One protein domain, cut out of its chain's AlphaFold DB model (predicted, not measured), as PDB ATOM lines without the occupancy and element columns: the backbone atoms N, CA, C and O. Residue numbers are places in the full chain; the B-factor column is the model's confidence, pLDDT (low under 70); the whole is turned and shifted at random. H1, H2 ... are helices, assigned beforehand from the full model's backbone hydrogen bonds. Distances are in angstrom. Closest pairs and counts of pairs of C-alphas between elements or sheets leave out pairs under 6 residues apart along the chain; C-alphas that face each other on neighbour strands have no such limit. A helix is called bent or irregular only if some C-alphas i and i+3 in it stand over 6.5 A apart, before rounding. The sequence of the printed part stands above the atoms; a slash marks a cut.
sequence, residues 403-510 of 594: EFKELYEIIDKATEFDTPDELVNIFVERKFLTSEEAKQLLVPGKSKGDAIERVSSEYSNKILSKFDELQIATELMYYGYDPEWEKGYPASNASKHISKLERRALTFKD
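AT A GLANCE: This is residues 403 to 510 of the 594 residues of an uncharacterized protein of uncultured archaeon (UniProt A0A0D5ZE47). Two long helices, H4 and H6, lie side by side, running opposite ways, and make the core. H1 packs along H4, the H2-H3 hairpin packs through H2 on the first part of H4, and H5 packs on the first residues of H6, at the other end of the domain. The printed part has 108 residues with six named helices, H1 to H6 in chain order, and no named strand; its class is all helix. It is compact, with a radius of gyration of the C-alphas of 14.2 A and spans of 39 by 28 by 23 A.

IN THESE COORDINATES: H1, residues 403 to 412, begins at C-alpha 403 (-61.698, 29.651, -11.858) and is irregular: C-alphas 403 and 406 are 7.3 A apart. H2 is residues 420 to 429 and H3 residues 435 to 441. H4, residues 448 to 464, is 23.0 A long. H5 is residues 469 to 478. H6, residues 490 to 510, is 29.9 A long and ends at C-alpha 510 (-46.886, 50.003, -13.568).

HOW THE PARTS SIT: H4 is the hub, touching H1, H2 and H6. H1 touches it at a shallow tilt of 6 degrees, opposite ways; the closest C-alphas, Glu 403 and Ile 463, are 6.7 A apart. H2 touches residues 448 to 455 of H4 alone, closest at C-alphas Pro 420 and Lys 448, 4.7 A. H2 and H3 form a helical hairpin, closest at C-alphas Val 424 and Ala 438, 6.3 A. H6 touches H4 at a shallow tilt of 28 degrees, opposite ways, closest at C-alphas Ser 456 and Ser 499, 4.7 A. H5 touches residues 490 to 494 of H6 alone, closest at C-alphas Ala 473 and Pro 490, 6.1 A. H3 and H5 are apart. Every O i to N i+4 pair is within hydrogen-bond range in H2, H5 and H6; H1 has 5 of 6, H4 12 of 13, and H3 1 of 3, beside 3 of 4 O i to N i+3 pairs.

THE WHOLE: The C-alphas farthest apart, Pro 444 and Leu 470, are 41.2 A apart. The printed part has no cut, and the link from H5 to H6 is long, with 11 residues. Mean pLDDT of the printed part is 86.2; residues 484 to 488 are under 70.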
ATOM      1  N   GLU A 403     -62.786  30.085 -12.736       91.75
ATOM      2  CA  GLU A 403     -61.698  29.651 -11.858       91.75
ATOM      3  C   GLU A 403     -60.546  30.662 -11.800       91.75
ATOM      4  O   GLU A 403     -59.899  30.790 -10.762       91.75
ATOM      5  N   PHE A 404     -60.309  31.400 -12.888       93.38
ATOM      6  CA  PHE A 404     -59.268  32.426 -12.965       93.38
ATOM      7  C   PHE A 404     -59.746  33.829 -12.569       93.38
ATOM      8  O   PHE A 404     -58.924  34.725 -12.363       93.38
ATOM      9  N   LYS A 405     -61.062  34.032 -12.446       92.62
ATOM     10  CA  LYS A 405     -61.670  35.356 -12.274       92.62
ATOM     11  C   LYS A 405     -61.095  36.126 -11.084       92.62
ATOM     12  O   LYS A 405     -60.663  37.261 -11.254       92.62
ATOM     13  N   GLU A 406     -61.055  35.509  -9.902       92.31
ATOM     14  CA  GLU A 406     -60.573  36.178  -8.683       92.31
ATOM     15  C   GLU A 406     -59.089  36.562  -8.792       92.31
ATOM     16  O   GLU A 406     -58.710  37.673  -8.422       92.31
ATOM     17  N   LEU A 407     -58.256  35.675  -9.352       92.50
ATOM     18  CA  LEU A 407     -56.838  35.954  -9.574       92.50
ATOM     19  C   LEU A 407     -56.661  37.172 -10.492       92.50
ATOM     20  O   LEU A 407     -55.930  38.103 -10.153       92.50
ATOM     21  N   TYR A 408     -57.340  37.180 -11.642       93.81
ATOM     22  CA  TYR A 408     -57.216  38.261 -12.616       93.81
ATOM     23  C   TYR A 408     -57.766  39.594 -12.108       93.81
ATOM     24  O   TYR A 408     -57.135  40.622 -12.341       93.81
ATOM     25  N   GLU A 409     -58.864  39.593 -11.349       91.62
ATOM     26  CA  GLU A 409     -59.400  40.810 -10.728       91.62
ATOM     27  C   GLU A 409     -58.412  41.457  -9.744       91.62
ATOM     28  O   GLU A 409     -58.359  42.684  -9.647       91.62
ATOM     29  N   ILE A 410     -57.618  40.658  -9.023       90.94
ATOM     30  CA  ILE A 410     -56.601  41.177  -8.098       90.94
ATOM     31  C   ILE A 410     -55.365  41.659  -8.857       90.94
ATOM     32  O   ILE A 410     -54.865  42.747  -8.569       90.94
ATOM     33  N   ILE A 411     -54.901  40.902  -9.857       91.69
ATOM     34  CA  ILE A 411     -53.775  41.310 -10.712       91.69
ATOM     35  C   ILE A 411     -54.083  42.630 -11.432       91.69
ATOM     36  O   ILE A 411     -53.229  43.512 -11.487       91.69
ATOM     37  N   ASP A 412     -55.300  42.812 -11.947       88.81
ATOM     38  CA  ASP A 412     -55.676  44.030 -12.674       88.81
ATOM     39  C   ASP A 412     -55.704  45.286 -11.793       88.81
ATOM     40  O   ASP A 412     -55.561  46.393 -12.317       88.81
ATOM     41  N   LYS A 413     -55.827  45.118 -10.470       86.06
ATOM     42  CA  LYS A 413     -55.739  46.194  -9.473       86.06
ATOM     43  C   LYS A 413     -54.319  46.447  -8.973       86.06
ATOM     44  O   LYS A 413     -54.130  47.326  -8.142       86.06
ATOM     45  N   ALA A 414     -53.310  45.732  -9.477       84.88
ATOM     46  CA  ALA A 414     -51.932  45.860  -8.999       84.88
ATOM     47  C   ALA A 414     -51.381  47.302  -9.048       84.88
ATOM     48  O   ALA A 414     -50.567  47.681  -8.205       84.88
ATOM     49  N   THR A 415     -51.849  48.110 -10.004       78.75
ATOM     50  CA  THR A 415     -51.514  49.538 -10.167       78.75
ATOM     51  C   THR A 415     -52.055  50.438  -9.058       78.75
ATOM     52  O   THR A 415     -51.612  51.570  -8.932       78.75
ATOM     53  N   GLU A 416     -53.054  49.985  -8.298       80.69
ATOM     54  CA  GLU A 416     -53.680  50.776  -7.229       80.69
ATOM     55  C   GLU A 416     -52.899  50.710  -5.917       80.69
ATOM     56  O   GLU A 416     -53.107  51.550  -5.047       80.69
ATOM     57  N   PHE A 417     -52.020  49.720  -5.772       82.50
ATOM     58  CA  PHE A 417     -51.193  49.548  -4.585       82.50
ATOM     59  C   PHE A 417     -49.928  50.386  -4.709       82.50
ATOM     60  O   PHE A 417     -49.281  50.363  -5.752       82.50
ATOM     61  N   ASP A 418     -49.512  51.088  -3.663       76.69
ATOM     62  CA  ASP A 418     -48.287  51.894  -3.742       76.69
ATOM     63  C   ASP A 418     -47.030  51.016  -3.612       76.69
ATOM     64  O   ASP A 418     -45.965  51.335  -4.145       76.69
ATOM     65  N   THR A 419     -47.153  49.869  -2.935       81.56
ATOM     66  CA  THR A 419     -46.025  48.989  -2.609       81.56
ATOM     67  C   THR A 419     -46.242  47.547  -3.084       81.56
ATOM     68  O   THR A 419     -47.383  47.086  -3.189       81.56
ATOM     69  N   PRO A 420     -45.161  46.791  -3.372       84.62
ATOM     70  CA  PRO A 420     -45.251  45.344  -3.591       84.62
ATOM     71  C   PRO A 420     -45.880  44.605  -2.403       84.62
ATOM     72  O   PRO A 420     -46.619  43.642  -2.603       84.62
ATOM     73  N   ASP A 421     -45.627  45.082  -1.186       89.12
ATOM     74  CA  ASP A 421     -46.056  44.459   0.063       89.12
ATOM     75  C   ASP A 421     -47.579  44.381   0.187       89.12
ATOM     76  O   ASP A 421     -48.114  43.340   0.564       89.12
ATOM     77  N   GLU A 422     -48.294  45.449  -0.176       89.62
ATOM     78  CA  GLU A 422     -49.764  45.476  -0.195       89.62
ATOM     79  C   GLU A 422     -50.341  44.383  -1.101       89.62
ATOM     80  O   GLU A 422     -51.227  43.632  -0.687       89.62
ATOM     81  N   LEU A 423     -49.788  44.235  -2.308       91.12
ATOM     82  CA  LEU A 423     -50.215  43.207  -3.255       91.12
ATOM     83  C   LEU A 423     -49.922  41.794  -2.725       91.12
ATOM     84  O   LEU A 423     -50.775  40.908  -2.805       91.12
ATOM     85  N   VAL A 424     -48.732  41.580  -2.153       92.06
ATOM     86  CA  VAL A 424     -48.345  40.289  -1.563       92.06
ATOM     87  C   VAL A 424     -49.254  39.926  -0.387       92.06
ATOM     88  O   VAL A 424     -49.698  38.782  -0.296       92.06
ATOM     89  N   ASN A 425     -49.591  40.885   0.477       91.69
ATOM     90  CA  ASN A 425     -50.494  40.657   1.605       91.69
ATOM     91  C   ASN A 425     -51.892  40.238   1.135       91.69
ATOM     92  O   ASN A 425     -52.435  39.262   1.649       91.69
ATOM     93  N   ILE A 426     -52.431  40.883   0.094       93.25
ATOM     94  CA  ILE A 426     -53.710  40.479  -0.509       93.25
ATOM     95  C   ILE A 426     -53.632  39.048  -1.050       93.25
ATOM     96  O   ILE A 426     -54.554  38.256  -0.850       93.25
ATOM     97  N   PHE A 427     -52.528  38.671  -1.700       93.81
ATOM     98  CA  PHE A 427     -52.339  37.297  -2.168       93.81
ATOM     99  C   PHE A 427     -52.296  36.272  -1.024       93.81
ATOM    100  O   PHE A 427     -52.797  35.159  -1.195       93.81
ATOM    101  N   VAL A 428     -51.760  36.631   0.145       92.81
ATOM    102  CA  VAL A 428     -51.803  35.777   1.346       92.81
ATOM    103  C   VAL A 428     -53.222  35.678   1.904       92.81
ATOM    104  O   VAL A 428     -53.707  34.574   2.152       92.81
ATOM    105  N   GLU A 429     -53.922  36.804   2.056       93.44
ATOM    106  CA  GLU A 429     -55.307  36.849   2.553       93.44
ATOM    107  C   GLU A 429     -56.253  36.001   1.695       93.44
ATOM    108  O   GLU A 429     -57.122  35.290   2.207       93.44
ATOM    109  N   ARG A 430     -56.039  36.029   0.377       92.06
ATOM    110  CA  ARG A 430     -56.798  35.263  -0.620       92.06
ATOM    111  C   ARG A 430     -56.287  33.840  -0.825       92.06
ATOM    112  O   ARG A 430     -56.838  33.105  -1.637       92.06
ATOM    113  N   LYS A 431     -55.284  33.415  -0.048       90.81
ATOM    114  CA  LYS A 431     -54.702  32.062  -0.063       90.81
ATOM    115  C   LYS A 431     -54.073  31.669  -1.406       90.81
ATOM    116  O   LYS A 431     -53.967  30.481  -1.716       90.81
ATOM    117  N   PHE A 432     -53.635  32.648  -2.191       89.81
ATOM    118  CA  PHE A 432     -52.814  32.412  -3.379       89.81
ATOM    119  C   PHE A 432     -51.350  32.161  -3.016       89.81
ATOM    120  O   PHE A 432     -50.685  31.384  -3.700       89.81
ATOM    121  N   LEU A 433     -50.881  32.767  -1.921       90.12
ATOM    122  CA  LEU A 433     -49.566  32.537  -1.325       90.12
ATOM    123  C   LEU A 433     -49.703  32.067   0.123       90.12
ATOM    124  O   LEU A 433     -50.610  32.470   0.852       90.12
ATOM    125  N   THR A 434     -48.762  31.242   0.559       90.69
ATOM    126  CA  THR A 434     -48.534  30.948   1.975       90.69
ATOM    127  C   THR A 434     -47.719  32.061   2.636       90.69
ATOM    128  O   THR A 434     -46.999  32.810   1.974       90.69
ATOM    129  N   SER A 435     -47.772  32.148   3.969       89.94
ATOM    130  CA  SER A 435     -46.952  33.105   4.723       89.94
ATOM    131  C   SER A 435     -45.447  32.916   4.495       89.94
ATOM    132  O   SER A 435     -44.704  33.891   4.532       89.94
ATOM    133  N   GLU A 436     -44.983  31.689   4.239       89.81
ATOM    134  CA  GLU A 436     -43.567  31.422   3.953       89.81
ATOM    135  C   GLU A 436     -43.160  31.874   2.546       89.81
ATOM    136  O   GLU A 436     -42.089  32.454   2.375       89.81
ATOM    137  N   GLU A 437     -44.020  31.684   1.541       89.00
ATOM    138  CA  GLU A 437     -43.776  32.193   0.183       89.00
ATOM    139  C   GLU A 437     -43.788  33.726   0.154       89.00
ATOM    140  O   GLU A 437     -42.940  34.344  -0.490       89.00
ATOM    141  N   ALA A 438     -44.690  34.356   0.913       89.88
ATOM    142  CA  ALA A 438     -44.752  35.809   1.033       89.88
ATOM    143  C   ALA A 438     -43.458  36.404   1.603       89.88
ATOM    144  O   ALA A 438     -42.965  37.401   1.078       89.88
ATOM    145  N   LYS A 439     -42.834  35.764   2.605       90.75
ATOM    146  CA  LYS A 439     -41.541  36.218   3.154       90.75
ATOM    147  C   LYS A 439     -40.442  36.310   2.092       90.75
ATOM    148  O   LYS A 439     -39.569  37.157   2.221       90.75
ATOM    149  N   GLN A 440     -40.483  35.479   1.048       89.94
ATOM    150  CA  GLN A 440     -39.504  35.513  -0.051       89.94
ATOM    151  C   GLN A 440     -39.756  36.655  -1.048       89.94
ATOM    152  O   GLN A 440     -38.858  37.018  -1.809       89.94
ATOM    153  N   LEU A 441     -40.972  37.205  -1.059       89.12
ATOM    154  CA  LEU A 441     -41.397  38.301  -1.932       89.12
ATOM    155  C   LEU A 441     -41.389  39.662  -1.230       89.12
ATOM    156  O   LEU A 441     -41.283  40.674  -1.907       89.12
ATOM    157  N   LEU A 442     -41.436  39.686   0.103       89.38
ATOM    158  CA  LEU A 442     -41.349  40.897   0.931       89.38
ATOM    159  C   LEU A 442     -39.899  41.340   1.210       89.38
ATOM    160  O   LEU A 442     -39.654  42.223   2.031       89.38
ATOM    161  N   VAL A 443     -38.909  40.713   0.567       88.88
ATOM    162  CA  VAL A 443     -37.504  41.121   0.711       88.88
ATOM    163  C   VAL A 443     -37.194  42.352  -0.153       88.88
ATOM    164  O   VAL A 443     -37.724  42.470  -1.263       88.88
ATOM    165  N   PRO A 444     -36.294  43.249   0.295       84.81
ATOM    166  CA  PRO A 444     -35.900  44.420  -0.482       84.81
ATOM    167  C   PRO A 444     -35.444  44.064  -1.903       84.81
ATOM    168  O   PRO A 444     -34.681  43.120  -2.109       84.81
ATOM    169  N   GLY A 445     -35.902  44.844  -2.885       81.62
ATOM    170  CA  GLY A 445     -35.574  44.658  -4.303       81.62
ATOM    171  C   GLY A 445     -36.550  43.769  -5.077       81.62
ATOM    172  O   GLY A 445     -36.439  43.693  -6.299       81.62
ATOM    173  N   LYS A 446     -37.523  43.133  -4.412       88.12
ATOM    174  CA  LYS A 446     -38.635  42.463  -5.094       88.12
ATOM    175  C   LYS A 446     -39.676  43.469  -5.563       88.12
ATOM    176  O   LYS A 446     -40.019  44.421  -4.867       88.12
ATOM    177  N   SER A 447     -40.169  43.245  -6.772       89.25
ATOM    178  CA  SER A 447     -41.178  44.073  -7.421       89.25
ATOM    179  C   SER A 447     -42.552  43.403  -7.391       89.25
ATOM    180  O   SER A 447     -42.669  42.184  -7.239       89.25
ATOM    181  N   LYS A 448     -43.607  44.183  -7.656       90.00
ATOM    182  CA  LYS A 448     -44.946  43.637  -7.945       90.00
ATOM    183  C   LYS A 448     -44.915  42.602  -9.079       90.00
ATOM    184  O   LYS A 448     -45.676  41.641  -9.054       90.00
ATOM    185  N   GLY A 449     -44.011  42.778 -10.048       89.88
ATOM    186  CA  GLY A 449     -43.817  41.841 -11.155       89.88
ATOM    187  C   GLY A 449     -43.338  40.468 -10.702       89.88
ATOM    188  O   GLY A 449     -43.822  39.470 -11.223       89.88
ATOM    189  N   ASP A 450     -42.459  40.404  -9.701       90.50
ATOM    190  CA  ASP A 450     -41.977  39.129  -9.160       90.50
ATOM    191  C   ASP A 450     -43.080  38.413  -8.365       90.50
ATOM    192  O   ASP A 450     -43.220  37.192  -8.451       90.50
ATOM    193  N   ALA A 451     -43.910  39.173  -7.640       90.94
ATOM    194  CA  ALA A 451     -45.079  38.629  -6.952       90.94
ATOM    195  C   ALA A 451     -46.112  38.062  -7.940       90.94
ATOM    196  O   ALA A 451     -46.571  36.930  -7.772       90.94
ATOM    197  N   ILE A 452     -46.438  38.810  -9.002       92.38
ATOM    198  CA  ILE A 452     -47.371  38.365 -10.047       92.38
ATOM    199  C   ILE A 452     -46.822  37.160 -10.804       92.38
ATOM    200  O   ILE A 452     -47.569  36.211 -11.028       92.38
ATOM    201  N   GLU A 453     -45.539  37.152 -11.163       91.50
ATOM    202  CA  GLU A 453     -44.911  36.022 -11.852       91.50
ATOM    203  C   GLU A 453     -45.003  34.739 -11.016       91.50
ATOM    204  O   GLU A 453     -45.402  33.686 -11.531       91.50
ATOM    205  N   ARG A 454     -44.692  34.842  -9.716       89.88
ATOM    206  CA  ARG A 454     -44.755  33.726  -8.767       89.88
ATOM    207  C   ARG A 454     -46.171  33.172  -8.645       89.88
ATOM    208  O   ARG A 454     -46.375  31.981  -8.881       89.88
ATOM    209  N   VAL A 455     -47.144  34.029  -8.330       91.56
ATOM    210  CA  VAL A 455     -48.546  33.615  -8.155       91.56
ATOM    211  C   VAL A 455     -49.122  33.062  -9.453       91.56
ATOM    212  O   VAL A 455     -49.743  32.001  -9.449       91.56
ATOM    213  N   SER A 456     -48.869  33.729 -10.577       91.50
ATOM    214  CA  SER A 456     -49.373  33.304 -11.885       91.50
ATOM    215  C   SER A 456     -48.764  31.983 -12.346       91.50
ATOM    216  O   SER A 456     -49.407  31.261 -13.094       91.50
ATOM    217  N   SER A 457     -47.557  31.629 -11.907       87.56
ATOM    218  CA  SER A 457     -46.972  30.319 -12.205       87.56
ATOM    219  C   SER A 457     -47.561  29.224 -11.307       87.56
ATOM    220  O   SER A 457     -48.098  28.221 -11.783       87.56
ATOM    221  N   GLU A 458     -47.522  29.418  -9.987       84.38
ATOM    222  CA  GLU A 458     -47.868  28.360  -9.030       84.38
ATOM    223  C   GLU A 458     -49.371  28.160  -8.869       84.38
ATOM    224  O   GLU A 458     -49.845  27.022  -8.813       84.38
ATOM    225  N   TYR A 459     -50.139  29.248  -8.805       86.12
ATOM    226  CA  TYR A 459     -51.581  29.158  -8.621       86.12
ATOM    227  C   TYR A 459     -52.293  28.753  -9.909       86.12
ATOM    228  O   TYR A 459     -53.177  27.898  -9.862       86.12
ATOM    229  N   SER A 460     -51.859  29.259 -11.069       89.38
ATOM    230  CA  SER A 460     -52.422  28.811 -12.350       89.38
ATOM    231  C   SER A 460     -52.211  27.316 -12.548       89.38
ATOM    232  O   SER A 460     -53.142  26.643 -12.961       89.38
ATOM    233  N   ASN A 461     -51.058  26.753 -12.165       86.75
ATOM    234  CA  ASN A 461     -50.851  25.300 -12.191       86.75
ATOM    235  C   ASN A 461     -51.881  24.534 -11.334       86.75
ATOM    236  O   ASN A 461     -52.388  23.496 -11.756       86.75
ATOM    237  N   LYS A 462     -52.232  25.053 -10.147       87.06
ATOM    238  CA  LYS A 462     -53.265  24.465  -9.271       87.06
ATOM    239  C   LYS A 462     -54.683  24.619  -9.830       87.06
ATOM    240  O   LYS A 462     -55.530  23.775  -9.554       87.06
ATOM    241  N   ILE A 463     -54.966  25.698 -10.560       89.25
ATOM    242  CA  ILE A 463     -56.246  25.868 -11.255       89.25
ATOM    243  C   ILE A 463     -56.321  24.899 -12.438       89.25
ATOM    244  O   ILE A 463     -57.298  24.167 -12.566       89.25
ATOM    245  N   LEU A 464     -55.277  24.867 -13.266       90.50
ATOM    246  CA  LEU A 464     -55.209  24.098 -14.508       90.50
ATOM    247  C   LEU A 464     -55.275  22.588 -14.278       90.50
ATOM    248  O   LEU A 464     -55.761  21.882 -15.149       90.50
ATOM    249  N   SER A 465     -54.887  22.080 -13.104       86.75
ATOM    250  CA  SER A 465     -55.082  20.661 -12.764       86.75
ATOM    251  C   SER A 465     -56.555  20.230 -12.692       86.75
ATOM    252  O   SER A 465     -56.839  19.035 -12.645       86.75
ATOM    253  N   LYS A 466     -57.496  21.186 -12.677       88.19
ATOM    254  CA  LYS A 466     -58.944  20.943 -12.742       88.19
ATOM    255  C   LYS A 466     -59.488  20.915 -14.173       88.19
ATOM    256  O   LYS A 466     -60.653  20.573 -14.356       88.19
ATOM    257  N   PHE A 467     -58.685  21.319 -15.156       88.44
ATOM    258  CA  PHE A 467     -59.069  21.382 -16.562       88.44
ATOM    259  C   PHE A 467     -58.673  20.091 -17.270       88.44
ATOM    260  O   PHE A 467     -57.695  19.439 -16.909       88.44
ATOM    261  N   ASP A 468     -59.432  19.741 -18.302       87.38
ATOM    262  CA  ASP A 468     -59.063  18.641 -19.185       87.38
ATOM    263  C   ASP A 468     -57.858  19.034 -20.061       87.38
ATOM    264  O   ASP A 468     -57.756  20.174 -20.525       87.38
ATOM    265  N   GLU A 469     -56.934  18.099 -20.311       84.19
ATOM    266  CA  GLU A 469     -55.721  18.374 -21.094       84.19
ATOM    267  C   GLU A 469     -56.037  18.897 -22.500       84.19
ATOM    268  O   GLU A 469     -55.326  19.769 -23.006       84.19
ATOM    269  N   LEU A 470     -57.125  18.424 -23.120       81.12
ATOM    270  CA  LEU A 470     -57.555  18.884 -24.436       81.12
ATOM    271  C   LEU A 470     -58.052  20.329 -24.380       81.12
ATOM    272  O   LEU A 470     -57.767  21.098 -25.296       81.12
ATOM    273  N   GLN A 471     -58.748  20.729 -23.311       85.25
ATOM    274  CA  GLN A 471     -59.174  22.121 -23.121       85.25
ATOM    275  C   GLN A 471     -57.963  23.052 -23.028       85.25
ATOM    276  O   GLN A 471     -57.929  24.083 -23.698       85.25
ATOM    277  N   ILE A 472     -56.947  22.662 -22.252       88.38
ATOM    278  CA  ILE A 472     -55.711  23.440 -22.108       88.38
ATOM    279  C   ILE A 472     -54.974  23.531 -23.446       88.38
ATOM    280  O   ILE A 472     -54.567  24.617 -23.856       88.38
ATOM    281  N   ALA A 473     -54.827  22.401 -24.143       82.19
ATOM    282  CA  ALA A 473     -54.156  22.363 -25.435       82.19
ATOM    283  C   ALA A 473     -54.867  23.233 -26.481       82.19
ATOM    284  O   ALA A 473     -54.214  23.911 -27.273       82.19
ATOM    285  N   THR A 474     -56.199  23.255 -26.446       81.75
ATOM    286  CA  THR A 474     -57.006  24.056 -27.365       81.75
ATOM    287  C   THR A 474     -56.862  25.554 -27.095       81.75
ATOM    288  O   THR A 474     -56.674  26.318 -28.038       81.75
ATOM    289  N   GLU A 475     -56.872  25.975 -25.825       86.62
ATOM    290  CA  GLU A 475     -56.627  27.376 -25.446       86.62
ATOM    291  C   GLU A 475     -55.226  27.834 -25.884       86.62
ATOM    292  O   GLU A 475     -55.067  28.919 -26.446       86.62
ATOM    293  N   LEU A 476     -54.206  26.992 -25.678       84.38
ATOM    294  CA  LEU A 476     -52.839  27.271 -26.121       84.38
ATOM    295  C   LEU A 476     -52.769  27.439 -27.641       84.38
ATOM    296  O   LEU A 476     -52.267  28.458 -28.113       84.38
ATOM    297  N   MET A 477     -53.329  26.498 -28.402       78.94
ATOM    298  CA  MET A 477     -53.342  26.574 -29.864       78.94
ATOM    299  C   MET A 477     -54.113  27.782 -30.396       78.94
ATOM    300  O   MET A 477     -53.660  28.405 -31.354       78.94
ATOM    301  N   TYR A 478     -55.231  28.152 -29.765       79.38
ATOM    302  CA  TYR A 478     -56.013  29.329 -30.148       79.38
ATOM    303  C   TYR A 478     -55.175  30.618 -30.104       79.38
ATOM    304  O   TYR A 478     -55.302  31.481 -30.974       79.38
ATOM    305  N   TYR A 479     -54.267  30.732 -29.129       80.06
ATOM    306  CA  TYR A 479     -53.319  31.846 -29.027       80.06
ATOM    307  C   TYR A 479     -51.991  31.613 -29.769       80.06
ATOM    308  O   TYR A 479     -51.108  32.469 -29.715       80.06
ATOM    309  N   GLY A 480     -51.854  30.503 -30.499       76.56
ATOM    310  CA  GLY A 480     -50.653  30.170 -31.263       76.56
ATOM    311  C   GLY A 480     -49.491  29.664 -30.406       76.56
ATOM    312  O   GLY A 480     -48.335  29.939 -30.710       76.56
ATOM    313  N   TYR A 481     -49.771  28.943 -29.326       79.62
ATOM    314  CA  TYR A 481     -48.754  28.284 -28.510       79.62
ATOM    315  C   TYR A 481     -48.745  26.773 -28.756       79.62
ATOM    316  O   TYR A 481     -49.795  26.154 -28.933       79.62
ATOM    317  N   ASP A 482     -47.553  26.170 -28.740       74.94
ATOM    318  CA  ASP A 482     -47.401  24.714 -28.808       74.94
ATOM    319  C   ASP A 482     -47.835  24.081 -27.473       74.94
ATOM    320  O   ASP A 482     -47.210  24.349 -26.446       74.94
ATOM    321  N   PRO A 483     -48.870  23.225 -27.443       72.19
ATOM    322  CA  PRO A 483     -49.320  22.606 -26.202       72.19
ATOM    323  C   PRO A 483     -48.347  21.569 -25.612       72.19
ATOM    324  O   PRO A 483     -48.473  21.248 -24.431       72.19
ATOM    325  N   GLU A 484     -47.377  21.054 -26.379       66.31
ATOM    326  CA  GLU A 484     -46.496  19.946 -25.969       66.31
ATOM    327  C   GLU A 484     -45.007  20.336 -25.800       66.31
ATOM    328  O   GLU A 484     -44.166  19.447 -25.643       66.31
ATOM    329  N   TRP A 485     -44.667  21.637 -25.761       57.47
ATOM    330  CA  TRP A 485     -43.279  22.151 -25.715       57.47
ATOM    331  C   TRP A 485     -42.388  21.445 -24.669       57.47
ATOM    332  O   TRP A 485     -41.236  21.103 -24.948       57.47
ATOM    333  N   GLU A 486     -42.898  21.187 -23.461       54.91
ATOM    334  CA  GLU A 486     -42.175  20.453 -22.417       54.91
ATOM    335  C   GLU A 486     -42.858  19.124 -22.079       54.91
ATOM    336  O   GLU A 486     -43.825  19.090 -21.321       54.91
ATOM    337  N   LYS A 487     -42.317  18.022 -22.626       55.03
ATOM    338  CA  LYS A 487     -42.518  16.614 -22.210       55.03
ATOM    339  C   LYS A 487     -43.885  16.299 -21.559       55.03
ATOM    340  O   LYS A 487     -43.930  15.727 -20.473       55.03
ATOM    341  N   GLY A 488     -44.983  16.625 -22.243       56.94
ATOM    342  CA  GLY A 488     -46.311  16.077 -21.947       56.94
ATOM    343  C   GLY A 488     -47.112  16.708 -20.800       56.94
ATOM    344  O   GLY A 488     -48.029  16.050 -20.329       56.94
ATOM    345  N   TYR A 489     -46.831  17.944 -20.361       71.44
ATOM    346  CA  TYR A 489     -47.682  18.635 -19.370       71.44
ATOM    347  C   TYR A 489     -48.210  19.991 -19.878       71.44
ATOM    348  O   TYR A 489     -47.640  21.034 -19.533       71.44
ATOM    349  N   PRO A 490     -49.330  20.015 -20.637       77.12
ATOM    350  CA  PRO A 490     -49.935  21.249 -21.155       77.12
ATOM    351  C   PRO A 490     -50.207  22.302 -20.072       77.12
ATOM    352  O   PRO A 490     -50.018  23.492 -20.307       77.12
ATOM    353  N   ALA A 491     -50.579  21.873 -18.861       85.88
ATOM    354  CA  ALA A 491     -50.829  22.762 -17.725       85.88
ATOM    355  C   ALA A 491     -49.586  23.574 -17.309       85.88
ATOM    356  O   ALA A 491     -49.680  24.783 -17.109       85.88
ATOM    357  N   SER A 492     -48.415  22.928 -17.240       84.12
ATOM    358  CA  SER A 492     -47.147  23.597 -16.908       84.12
ATOM    359  C   SER A 492     -46.762  24.612 -17.981       84.12
ATOM    360  O   SER A 492     -46.297  25.710 -17.674       84.12
ATOM    361  N   ASN A 493     -46.991  24.271 -19.251       84.31
ATOM    362  CA  ASN A 493     -46.716  25.200 -20.335       84.31
ATOM    363  C   ASN A 493     -47.676  26.402 -20.307       84.31
ATOM    364  O   ASN A 493     -47.246  27.553 -20.367       84.31
ATOM    365  N   ALA A 494     -48.972  26.154 -20.112       89.62
ATOM    366  CA  ALA A 494     -49.967  27.209 -19.958       89.62
ATOM    367  C   ALA A 494     -49.671  28.138 -18.776       89.62
ATOM    368  O   ALA A 494     -49.770  29.353 -18.937       89.62
ATOM    369  N   SER A 495     -49.241  27.623 -17.619       90.75
ATOM    370  CA  SER A 495     -48.910  28.483 -16.475       90.75
ATOM    371  C   SER A 495     -47.713  29.400 -16.746       90.75
ATOM    372  O   SER A 495     -47.731  30.565 -16.343       90.75
ATOM    373  N   LYS A 496     -46.708  28.927 -17.498       89.00
ATOM    374  CA  LYS A 496     -45.580  29.753 -17.955       89.00
ATOM    375  C   LYS A 496     -46.043  30.876 -18.872       89.00
ATOM    376  O   LYS A 496     -45.628  32.019 -18.678       89.00
ATOM    377  N   HIS A 497     -46.910  30.562 -19.834       90.56
ATOM    378  CA  HIS A 497     -47.462  31.555 -20.752       90.56
ATOM    379  C   HIS A 497     -48.311  32.603 -20.017       90.56
ATOM    380  O   HIS A 497     -48.101  33.806 -20.183       90.56
ATOM    381  N   ILE A 498     -49.194  32.164 -19.112       93.62
ATOM    382  CA  ILE A 498     -49.979  33.055 -18.243       93.62
ATOM    383  C   ILE A 498     -49.042  33.985 -17.466       93.62
ATOM    384  O   ILE A 498     -49.187  35.203 -17.530       93.62
ATOM    385  N   SER A 499     -48.040  33.428 -16.784       92.75
ATOM    386  CA  SER A 499     -47.106  34.198 -15.962       92.75
ATOM    387  C   SER A 499     -46.369  35.288 -16.754       92.75
ATOM    388  O   SER A 499     -46.340  36.450 -16.337       92.75
ATOM    389  N   LYS A 500     -45.863  34.962 -17.951       92.00
ATOM    390  CA  LYS A 500     -45.208  35.939 -18.832       92.00
ATOM    391  C   LYS A 500     -46.163  37.030 -19.314       92.00
ATOM    392  O   LYS A 500     -45.794  38.202 -19.303       92.00
ATOM    393  N   LEU A 501     -47.381  36.674 -19.724       93.00
ATOM    394  CA  LEU A 501     -48.366  37.631 -20.241       93.00
ATOM    395  C   LEU A 501     -48.900  38.576 -19.160       93.00
ATOM    396  O   LEU A 501     -49.127  39.756 -19.443       93.00
ATOM    397  N   GLU A 502     -49.084  38.093 -17.930       93.50
ATOM    398  CA  GLU A 502     -49.471  38.944 -16.798       93.50
ATOM    399  C   GLU A 502     -48.315  39.871 -16.393       93.50
ATOM    400  O   GLU A 502     -48.514  41.080 -16.245       93.50
ATOM    401  N   ARG A 503     -47.074  39.358 -16.336       90.50
ATOM    402  CA  ARG A 503     -45.884  40.197 -16.119       90.50
ATOM    403  C   ARG A 503     -45.742  41.259 -17.212       90.50
ATOM    404  O   ARG A 503     -45.420  42.412 -16.911       90.50
ATOM    405  N   ARG A 504     -46.009  40.909 -18.474       89.50
ATOM    406  CA  ARG A 504     -45.939  41.841 -19.609       89.50
ATOM    407  C   ARG A 504     -46.976  42.956 -19.491       89.50
ATOM    408  O   ARG A 504     -46.608  44.118 -19.633       89.50
ATOM    409  N   ALA A 505     -48.234  42.646 -19.167       91.69
ATOM    410  CA  ALA A 505     -49.243  43.683 -18.920       91.69
ATOM    411  C   ALA A 505     -48.859  44.613 -17.769       91.69
ATOM    412  O   ALA A 505     -48.969  45.828 -17.910       91.69
ATOM    413  N   LEU A 506     -48.366  44.060 -16.660       89.56
ATOM    414  CA  LEU A 506     -47.914  44.866 -15.531       89.56
ATOM    415  C   LEU A 506     -46.719  45.760 -15.894       89.56
ATOM    416  O   LEU A 506     -46.636  46.897 -15.437       89.56
ATOM    417  N   THR A 507     -45.810  45.276 -16.742       87.88
ATOM    418  CA  THR A 507     -44.672  46.071 -17.233       87.88
ATOM    419  C   THR A 507     -45.144  47.342 -17.935       87.88
ATOM    420  O   THR A 507     -44.608  48.417 -17.677       87.88
ATOM    421  N   PHE A 508     -46.171  47.223 -18.780       88.12
ATOM    422  CA  PHE A 508     -46.767  48.363 -19.471       88.12
ATOM    423  C   PHE A 508     -47.579  49.272 -18.543       88.12
ATOM    424  O   PHE A 508     -47.587  50.483 -18.748       88.12
ATOM    425  N   LYS A 509     -48.252  48.706 -17.535       86.12
ATOM    426  CA  LYS A 509     -49.111  49.466 -16.620       86.12
ATOM    427  C   LYS A 509     -48.355  50.199 -15.507       86.12
ATOM    428  O   LYS A 509     -48.792  51.276 -15.136       86.12
ATOM    429  N   ASP A 510     -47.308  49.612 -14.926       78.44
ATOM    430  CA  ASP A 510     -46.886  50.003 -13.568       78.44
ATOM    431  C   ASP A 510     -45.384  49.873 -13.285       78.44
ATOM    432  O   ASP A 510     -44.773  50.744 -12.676       78.44
TER     433      ASP A 510